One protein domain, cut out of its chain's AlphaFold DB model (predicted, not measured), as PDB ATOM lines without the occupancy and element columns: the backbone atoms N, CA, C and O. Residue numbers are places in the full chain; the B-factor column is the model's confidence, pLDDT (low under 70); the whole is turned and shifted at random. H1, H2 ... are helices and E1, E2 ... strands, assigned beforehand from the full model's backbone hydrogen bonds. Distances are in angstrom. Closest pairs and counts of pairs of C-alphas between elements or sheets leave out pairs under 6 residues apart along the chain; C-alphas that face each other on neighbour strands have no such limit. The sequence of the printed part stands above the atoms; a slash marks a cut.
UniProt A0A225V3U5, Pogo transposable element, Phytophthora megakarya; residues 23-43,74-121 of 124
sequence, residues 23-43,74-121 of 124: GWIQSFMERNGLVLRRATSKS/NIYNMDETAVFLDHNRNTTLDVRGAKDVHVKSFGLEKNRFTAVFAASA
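Overview. This is residues 23 to 43 and 74 to 121 of the 124 residues of the protein "Pogo transposable element" of Phytophthora megakarya (UniProt A0A225V3U5). A long two-stranded ribbon, E2 and E4, makes one end of an extended rod; a shorter ribbon, E1 and E3, lies toward the other end, with H1 at its tip. The printed part has 69 residues, with one named helix and four named strands in the order H1 E1 E2 E3 E4 along the chain; the 37 residues in named elements are of mixed class, helices and strands, and both two-stranded sheets, E1 - E3 and E2 - E4, are antiparallel. The radius of gyration of the C-alphas is 18.2 A; the spans are 59 by 27 by 25 A.

Along the chain. E2, residues 76 to 84, spans 24.6 A from C-alpha 76 at (64.727, 2.473, -21.864); E4, residues 112 to 120, spans 25.7 A. E1 is residues 34 to 38, E3 91 to 95, and H1 23 to 31, from C-alpha 23 at (37.926, 1.150, -63.568).

Arrangement. E2 and E4 are antiparallel at 160 degrees, with N 77 and O 119 within hydrogen-bond range at 2.8 A. E1 and E3 are antiparallel at 143 degrees, with N 35 and O 94 at 2.9 A. E2 and E3 are apart. The closest C-alphas of H1 and E1, Met 29 and Val 35, are 6.7 A apart. In H1 every O i to N i+4 pair is within range.

Size, cuts and confidence. Residues 44 to 73 are not printed, a gap of 31.8 A between C-alphas 43 and 74. The link E3 to E4 is long. pLDDT is under 70 at residues 37 to 43, 87 to 92 and 97 to 110.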
ATOM      1  N   GLY A  23      39.162   0.545 -63.065       86.00
ATOM      2  CA  GLY A  23      37.926   1.150 -63.568       86.00
ATOM      3  C   GLY A  23      36.741   0.188 -63.497       86.00
ATOM      4  O   GLY A  23      35.664   0.572 -63.050       86.00
ATOM      5  N   TRP A  24      36.951  -1.087 -63.840       86.75
ATOM      6  CA  TRP A  24      35.908  -2.104 -63.716       86.75
ATOM      7  C   TRP A  24      35.480  -2.306 -62.257       86.75
ATOM      8  O   TRP A  24      34.281  -2.346 -61.980       86.75
ATOM      9  N   ILE A  25      36.442  -2.366 -61.324       82.94
ATOM     10  CA  ILE A  25      36.174  -2.492 -59.881       82.94
ATOM     11  C   ILE A  25      35.383  -1.284 -59.372       82.94
ATOM     12  O   ILE A  25      34.389  -1.454 -58.669       82.94
ATOM     13  N   GLN A  26      35.778  -0.066 -59.746       82.88
ATOM     14  CA  GLN A  26      35.076   1.149 -59.339       82.88
ATOM     15  C   GLN A  26      33.634   1.168 -59.849       82.88
ATOM     16  O   GLN A  26      32.709   1.326 -59.054       82.88
ATOM     17  N   SER A  27      33.422   0.921 -61.143       85.75
ATOM     18  CA  SER A  27      32.070   0.878 -61.700       85.75
ATOM     19  C   SER A  27      31.240  -0.269 -61.114       85.75
ATOM     20  O   SER A  27      30.031  -0.137 -60.953       85.75
ATOM     21  N   PHE A  28      31.861  -1.401 -60.771       84.88
ATOM     22  CA  PHE A  28      31.188  -2.489 -60.065       84.88
ATOM     23  C   PHE A  28      30.739  -2.062 -58.662       84.88
ATOM     24  O   PHE A  28      29.590  -2.312 -58.295       84.88
ATOM     25  N   MET A  29      31.603  -1.392 -57.897       87.38
ATOM     26  CA  MET A  29      31.251  -0.868 -56.576       87.38
ATOM     27  C   MET A  29      30.128   0.167 -56.664       87.38
ATOM     28  O   MET A  29      29.176   0.096 -55.893       87.38
ATOM     29  N   GLU A  30      30.186   1.078 -57.636       85.94
ATOM     30  CA  GLU A  30      29.155   2.098 -57.857       85.94
ATOM     31  C   GLU A  30      27.795   1.479 -58.201       85.94
ATOM     32  O   GLU A  30      26.794   1.838 -57.580       85.94
ATOM     33  N   ARG A  31      27.757   0.500 -59.118       88.69
ATOM     34  CA  ARG A  31      26.520  -0.207 -59.501       88.69
ATOM     35  C   ARG A  31      25.878  -0.970 -58.344       88.69
ATOM     36  O   ARG A  31      24.660  -1.081 -58.300       88.69
ATOM     37  N   ASN A  32      26.690  -1.492 -57.428       84.25
ATOM     38  CA  ASN A  32      26.223  -2.303 -56.300       84.25
ATOM     39  C   ASN A  32      26.155  -1.518 -54.979       84.25
ATOM     40  O   ASN A  32      25.935  -2.107 -53.924       84.25
ATOM     41  N   GLY A  33      26.366  -0.196 -55.009       83.62
ATOM     42  CA  GLY A  33      26.317   0.647 -53.814       83.62
ATOM     43  C   GLY A  33      27.379   0.311 -52.760       83.62
ATOM     44  O   GLY A  33      27.155   0.578 -51.582       83.62
ATOM     45  N   LEU A  34      28.517  -0.261 -53.149       83.12
ATOM     46  CA  LEU A  34      29.608  -0.623 -52.243       83.12
ATOM     47  C   LEU A  34      30.551   0.559 -52.023       83.12
ATOM     48  O   LEU A  34      30.850   1.327 -52.940       83.12
ATOM     49  N   VAL A  35      31.053   0.698 -50.799       80.12
ATOM     50  CA  VAL A  35      32.044   1.711 -50.433       80.12
ATOM     51  C   VAL A  35      33.155   1.101 -49.588       80.12
ATOM     52  O   VAL A  35      32.930   0.212 -48.769       80.12
ATOM     53  N   LEU A  36      34.369   1.617 -49.770       76.94
ATOM     54  CA  LEU A  36      35.512   1.277 -48.934       76.94
ATOM     55  C   LEU A  36      35.367   1.984 -47.577       76.94
ATOM     56  O   LEU A  36      35.249   3.212 -47.522       76.94
ATOM     57  N   ARG A  37      35.368   1.237 -46.471       68.19
ATOM     58  CA  ARG A  37      35.212   1.804 -45.119       68.19
ATOM     59  C   ARG A  37      36.400   1.446 -44.247       68.19
ATOM     60  O   ARG A  37      36.862   0.310 -44.283       68.19
ATOM     61  N   ARG A  38      36.881   2.415 -43.457       67.62
ATOM     62  CA  ARG A  38      37.969   2.226 -42.491       67.62
ATOM     63  C   ARG A  38      37.414   2.055 -41.080       67.62
ATOM     64  O   ARG A  38      36.553   2.830 -40.676       67.62
ATOM     65  N   ALA A  39      37.935   1.084 -40.332       61.53
ATOM     66  CA  ALA A  39      37.621   0.933 -38.914       61.53
ATOM     67  C   ALA A  39      38.136   2.152 -38.126       61.53
ATOM     68  O   ALA A  39      39.325   2.475 -38.171       61.53
ATOM     69  N   THR A  40      37.242   2.853 -37.428       54.62
ATOM     70  CA  THR A  40      37.583   4.062 -36.666       54.62
ATOM     71  C   THR A  40      37.838   3.704 -35.204       54.62
ATOM     72  O   THR A  40      36.919   3.289 -34.499       54.62
ATOM     73  N   SER A  41      39.066   3.901 -34.718       55.69
ATOM     74  CA  SER A  41      39.351   3.875 -33.277       55.69
ATOM     75  C   SER A  41      39.037   5.241 -32.661       55.69
ATOM     76  O   SER A  41      39.394   6.281 -33.217       55.69
ATOM     77  N   LYS A  42      38.334   5.251 -31.523       52.12
ATOM     78  CA  LYS A  42      37.959   6.479 -30.808       52.12
ATOM     79  C   LYS A  42      39.106   6.931 -29.898       52.12
ATOM     80  O   LYS A  42      39.436   6.241 -28.939       52.12
ATOM     81  N   SER A  43      39.642   8.127 -30.143       52.25
ATOM     82  CA  SER A  43      40.444   8.855 -29.151       52.25
ATOM     83  C   SER A  43      39.543   9.296 -27.987       52.25
ATOM     84  O   SER A  43      38.462   9.842 -28.211       52.25
ATOM     85  N   ASN A  74      70.999   4.751 -20.652       90.50
ATOM     86  CA  ASN A  74      70.361   4.064 -19.530       90.50
ATOM     87  C   ASN A  74      68.847   4.313 -19.467       90.50
ATOM     88  O   ASN A  74      68.177   3.797 -18.575       90.50
ATOM     89  N   ILE A  75      68.301   5.091 -20.404       91.75
ATOM     90  CA  ILE A  75      66.865   5.334 -20.522       91.75
ATOM     91  C   ILE A  75      66.303   4.331 -21.524       91.75
ATOM     92  O   ILE A  75      66.657   4.354 -22.705       91.75
ATOM     93  N   TYR A  76      65.414   3.465 -21.046       93.00
ATOM     94  CA  TYR A  76      64.727   2.473 -21.864       93.00
ATOM     95  C   TYR A  76      63.258   2.858 -21.990       93.00
ATOM     96  O   TYR A  76      62.562   3.022 -20.988       93.00
ATOM     97  N   ASN A  77      62.784   2.994 -23.224       92.44
ATOM     98  CA  ASN A  77      61.360   3.075 -23.505       92.44
ATOM     99  C   ASN A  77      60.819   1.654 -23.638       92.44
ATOM    100  O   ASN A  77      61.306   0.900 -24.479       92.44
ATOM    101  N   MET A  78      59.842   1.299 -22.810       94.06
ATOM    102  CA  MET A  78      59.248  -0.030 -22.769       94.06
ATOM    103  C   MET A  78      57.754   0.076 -23.025       94.06
ATOM    104  O   MET A  78      57.088   0.921 -22.428       94.06
ATOM    105  N   ASP A  79      57.235  -0.789 -23.887       94.12
ATOM    106  CA  ASP A  79      55.804  -0.852 -24.164       94.12
ATOM    107  C   ASP A  79      55.344  -2.292 -24.409       94.12
ATOM    108  O   ASP A  79      56.104  -3.147 -24.881       94.12
ATOM    109  N   GLU A  80      54.083  -2.546 -24.071       93.12
ATOM    110  CA  GLU A  80      53.396  -3.804 -24.342       93.12
ATOM    111  C   GLU A  80      52.522  -3.637 -25.586       93.12
ATOM    112  O   GLU A  80      51.586  -2.840 -25.606       93.12
ATOM    113  N   THR A  81      52.782  -4.435 -26.621       88.06
ATOM    114  CA  THR A  81      51.978  -4.439 -27.841       88.06
ATOM    115  C   THR A  81      51.337  -5.798 -28.086       88.06
ATOM    116  O   THR A  81      51.959  -6.858 -27.978       88.06
ATOM    117  N   ALA A  82      50.052  -5.772 -28.426       87.25
ATOM    118  CA  ALA A  82      49.321  -6.952 -28.850       87.25
ATOM    119  C   ALA A  82      49.657  -7.266 -30.310       87.25
ATOM    120  O   ALA A  82      49.311  -6.497 -31.210       87.25
ATOM    121  N   VAL A  83      50.262  -8.426 -30.557       84.31
ATOM    122  CA  VAL A  83      50.473  -8.932 -31.915       84.31
ATOM    123  C   VAL A  83      49.373  -9.936 -32.232       84.31
ATOM    124  O   VAL A  83      49.295 -11.015 -31.643       84.31
ATOM    125  N   PHE A  84      48.482  -9.553 -33.143       82.31
ATOM    126  CA  PHE A  84      47.349 -10.371 -33.566       82.31
ATOM    127  C   PHE A  84      47.785 -11.386 -34.626       82.31
ATOM    128  O   PHE A  84      48.548 -11.050 -35.530       82.31
ATOM    129  N   LEU A  85      47.293 -12.622 -34.507       73.31
ATOM    130  CA  LEU A  85      47.603 -13.696 -35.458       73.31
ATOM    131  C   LEU A  85      46.846 -13.551 -36.783       73.31
ATOM    132  O   LEU A  85      47.298 -14.064 -37.802       73.31
ATOM    133  N   ASP A  86      45.709 -12.855 -36.772       72.56
ATOM    134  CA  ASP A  86      44.956 -12.537 -37.980       72.56
ATOM    135  C   ASP A  86      45.329 -11.147 -38.512       72.56
ATOM    136  O   ASP A  86      45.539 -10.190 -37.757       72.56
ATOM    137  N   HIS A  87      45.373 -11.021 -39.834       62.34
ATOM    138  CA  HIS A  87      45.577  -9.747 -40.495       62.34
ATOM    139  C   HIS A  87      44.274  -8.947 -40.417       62.34
ATOM    140  O   HIS A  87      43.435  -8.996 -41.318       62.34
ATOM    141  N   ASN A  88      44.121  -8.185 -39.330       58.28
ATOM    142  CA  ASN A  88      43.043  -7.219 -39.145       58.28
ATOM    143  C   ASN A  88      43.131  -6.136 -40.234       58.28
ATOM    144  O   ASN A  88      43.691  -5.055 -40.033       58.28
ATOM    145  N   ARG A  89      42.595  -6.417 -41.429       59.78
ATOM    146  CA  ARG A  89      42.432  -5.406 -42.471       59.78
ATOM    147  C   ARG A  89      41.480  -4.363 -41.912       59.78
ATOM    148  O   ARG A  89      40.283  -4.593 -41.791       59.78
ATOM    149  N   ASN A  90      41.998  -3.170 -41.641       60.81
ATOM    150  CA  ASN A  90      41.197  -2.025 -41.201       60.81
ATOM    151  C   ASN A  90      40.279  -1.489 -42.304       60.81
ATOM    152  O   ASN A  90      39.848  -0.342 -42.235       60.81
ATOM    153  N   THR A  91      40.063  -2.243 -43.378       61.50
ATOM    154  CA  THR A  91      39.359  -1.805 -44.568       61.50
ATOM    155  C   THR A  91      38.565  -2.964 -45.143       61.50
ATOM    156  O   THR A  91      39.133  -4.003 -45.467       61.50
ATOM    157  N   THR A  92      37.256  -2.771 -45.275       69.31
ATOM    158  CA  THR A  92      36.348  -3.735 -45.903       69.31
ATOM    159  C   THR A  92      35.426  -3.022 -46.889       69.31
ATOM    160  O   THR A  92      35.240  -1.801 -46.813       69.31
ATOM    161  N   LEU A  93      34.895  -3.789 -47.839       74.19
ATOM    162  CA  LEU A  93      33.820  -3.352 -48.719       74.19
ATOM    163  C   LEU A  93      32.500  -3.592 -47.997       74.19
ATOM    164  O   LEU A  93      32.238  -4.711 -47.559       74.19
ATOM    165  N   ASP A  94      31.687  -2.551 -47.884       72.19
ATOM    166  CA  ASP A  94      30.361  -2.652 -47.283       72.19
ATOM    167  C   ASP A  94      29.346  -1.808 -48.059       72.19
ATOM    168  O   ASP A  94      29.714  -0.904 -48.820       72.19
ATOM    169  N   VAL A  95      28.065  -2.113 -47.883       75.69
ATOM    170  CA  VAL A  95      26.964  -1.407 -48.532       75.69
ATOM    171  C   VAL A  95      26.868   0.013 -47.976       75.69
ATOM    172  O   VAL A  95      26.962   0.273 -46.771       75.69
ATOM    173  N   ARG A  96      26.663   0.977 -48.870       71.50
ATOM    174  CA  ARG A  96      26.448   2.380 -48.526       71.50
ATOM    175  C   ARG A  96      25.251   2.501 -47.576       71.50
ATOM    176  O   ARG A  96      24.136   2.143 -47.930       71.50
ATOM    177  N   GLY A  97      25.491   3.054 -46.388       67.06
ATOM    178  CA  GLY A  97      24.461   3.237 -45.358       67.06
ATOM    179  C   GLY A  97      24.389   2.123 -44.309       67.06
ATOM    180  O   GLY A  97      23.555   2.219 -43.412       67.06
ATOM    181  N   ALA A  98      25.265   1.110 -44.368       66.62
ATOM    182  CA  ALA A  98      25.388   0.124 -43.299       66.62
ATOM    183  C   ALA A  98      25.701   0.808 -41.954       66.62
ATOM    184  O   ALA A  98      26.589   1.664 -41.860       66.62
ATOM    185  N   LYS A  99      24.926   0.441 -40.926       63.12
ATOM    186  CA  LYS A  99      25.045   0.976 -39.563       63.12
ATOM    187  C   LYS A  99      26.319   0.481 -38.876       63.12
ATOM    188  O   LYS A  99      26.985   1.272 -38.216       63.12
ATOM    189  N   ASP A 100      26.662  -0.785 -39.102       56.91
ATOM    190  CA  ASP A 100      27.820  -1.466 -38.535       56.91
ATOM    191  C   ASP A 100      28.588  -2.184 -39.651       56.91
ATOM    192  O   ASP A 100      27.986  -2.844 -40.494       56.91
ATOM    193  N   VAL A 101      29.916  -2.032 -39.652       59.66
ATOM    194  CA  VAL A 101      30.812  -2.581 -40.679       59.66
ATOM    195  C   VAL A 101      31.553  -3.783 -40.101       59.66
ATOM    196  O   VAL A 101      32.459  -3.622 -39.279       59.66
ATOM    197  N   HIS A 102      31.186  -4.988 -40.530       57.34
ATOM    198  CA  HIS A 102      31.847  -6.222 -40.105       57.34
ATOM    199  C   HIS A 102      32.971  -6.596 -41.078       57.34
ATOM    200  O   HIS A 102      32.744  -6.831 -42.265       57.34
ATOM    201  N   VAL A 103      34.205  -6.666 -40.575       62.66
ATOM    202  CA  VAL A 103      35.340  -7.208 -41.331       62.66
ATOM    203  C   VAL A 103      35.320  -8.728 -41.176       62.66
ATOM    204  O   VAL A 103      35.292  -9.224 -40.053       62.66
ATOM    205  N   LYS A 104      35.317  -9.471 -42.291       59.25
ATOM    206  CA  LYS A 104      35.492 -10.930 -42.256       59.25
ATOM    207  C   LYS A 104      36.903 -11.248 -41.755       59.25
ATOM    208  O   LYS A 104      37.873 -10.912 -42.430       59.25
ATOM    209  N   SER A 105      36.986 -11.888 -40.599       60.16
ATOM    210  CA  SER A 105      38.198 -12.480 -40.036       60.16
ATOM    211  C   SER A 105      38.159 -14.000 -40.198       60.16
ATOM    212  O   SER A 105      37.099 -14.588 -40.422       60.16
ATOM    213  N   PHE A 106      39.306 -14.659 -40.047       61.78
ATOM    214  CA  PHE A 106      39.403 -16.122 -40.011       61.78
ATOM    215  C   PHE A 106      38.950 -16.718 -38.661       61.78
ATOM    216  O   PHE A 106      39.252 -17.870 -38.360       61.78
ATOM    217  N   GLY A 107      38.245 -15.947 -37.820       64.19
ATOM    218  CA  GLY A 107      37.858 -16.353 -36.463       64.19
ATOM    219  C   GLY A 107      39.012 -16.320 -35.451       64.19
ATOM    220  O   GLY A 107      38.869 -16.813 -34.333       64.19
ATOM    221  N   LEU A 108      40.165 -15.765 -35.839       67.50
ATOM    222  CA  LEU A 108      41.369 -15.632 -35.013       67.50
ATOM    223  C   LEU A 108      41.626 -14.178 -34.596       67.50
ATOM    224  O   LEU A 108      42.670 -13.878 -34.026       67.50
ATOM    225  N   GLU A 109      40.676 -13.269 -34.823       64.69
ATOM    226  CA  GLU A 109      40.822 -11.832 -34.545       64.69
ATOM    227  C   GLU A 109      41.087 -11.516 -33.066       64.69
ATOM    228  O   GLU A 109      41.611 -10.455 -32.726       64.69
ATOM    229  N   LYS A 110      40.731 -12.445 -32.172       67.81
ATOM    230  CA  LYS A 110      40.991 -12.347 -30.731       67.81
ATOM    231  C   LYS A 110      42.281 -13.046 -30.308       67.81
ATOM    232  O   LYS A 110      42.776 -12.750 -29.218       67.81
ATOM    233  N   ASN A 111      42.820 -13.930 -31.148       81.12
ATOM    234  CA  ASN A 111      44.060 -14.630 -30.861       81.12
ATOM    235  C   ASN A 111      45.224 -13.670 -31.077       81.12
ATOM    236  O   ASN A 111      45.506 -13.208 -32.184       81.12
ATOM    237  N   ARG A 112      45.897 -13.367 -29.975       83.75
ATOM    238  CA  ARG A 112      47.061 -12.500 -29.933       83.75
ATOM    239  C   ARG A 112      48.094 -13.101 -29.006       83.75
ATOM    240  O   ARG A 112      47.737 -13.774 -28.039       83.75
ATOM    241  N   PHE A 113      49.350 -12.796 -29.268       87.19
ATOM    242  CA  PHE A 113      50.376 -12.873 -28.246       87.19
ATOM    243  C   PHE A 113      50.727 -11.460 -27.796       87.19
ATOM    244  O   PHE A 113      50.641 -10.494 -28.559       87.19
ATOM    245  N   THR A 114      51.078 -11.347 -26.525       91.31
ATOM    246  CA  THR A 114      51.616 -10.117 -25.965       91.31
ATOM    247  C   THR A 114      53.107 -10.086 -26.264       91.31
ATOM    248  O   THR A 114      53.835 -11.002 -25.880       91.31
ATOM    249  N   ALA A 115      53.555  -9.042 -26.952       89.00
ATOM    250  CA  ALA A 115      54.965  -8.755 -27.127       89.00
ATOM    251  C   ALA A 115      55.334  -7.551 -26.261       89.00
ATOM    252  O   ALA A 115      54.629  -6.544 -26.241       89.00
ATOM    253  N   VAL A 116      56.445  -7.667 -25.545       93.44
ATOM    254  CA  VAL A 116      56.981  -6.603 -24.702       93.44
ATOM    255  C   VAL A 116      58.349  -6.253 -25.252       93.44
ATOM    256  O   VAL A 116      59.211  -7.124 -25.360       93.44
ATOM    257  N   PHE A 117      58.535  -4.990 -25.614       91.19
ATOM    258  CA  PHE A 117      59.800  -4.498 -26.146       91.19
ATOM    259  C   PHE A 117      60.311  -3.367 -25.277       91.19
ATOM    260  O   PHE A 117      59.531  -2.547 -24.799       91.19
ATOM    261  N   ALA A 118      61.626  -3.325 -25.103       92.38
ATOM    262  CA  ALA A 118      62.332  -2.195 -24.533       92.38
ATOM    263  C   ALA A 118      63.391  -1.741 -25.537       92.38
ATOM    264  O   ALA A 118      64.010  -2.579 -26.188       92.38
ATOM    265  N   ALA A 119      63.569  -0.431 -25.677       92.12
ATOM    266  CA  ALA A 119      64.588   0.143 -26.541       92.12
ATOM    267  C   ALA A 119      65.245   1.350 -25.871       92.12
ATOM    268  O   ALA A 119      64.570   2.195 -25.278       92.12
ATOM    269  N   SER A 120      66.560   1.444 -26.003       92.19
ATOM    270  CA  SER A 120      67.374   2.574 -25.549       92.19
ATOM    271  C   SER A 120      67.894   3.407 -26.720       92.19
ATOM    272  O   SER A 120      67.939   2.955 -27.866       92.19
ATOM    273  N   ALA A 121      68.408   4.607 -26.430       86.88
ATOM    274  CA  ALA A 121      69.082   5.443 -27.431       86.88
ATOM    275  C   ALA A 121      70.331   4.771 -28.045       86.88
ATOM    276  O   ALA A 121      70.811   5.189 -29.095       86.88
TER     277      ALA A 121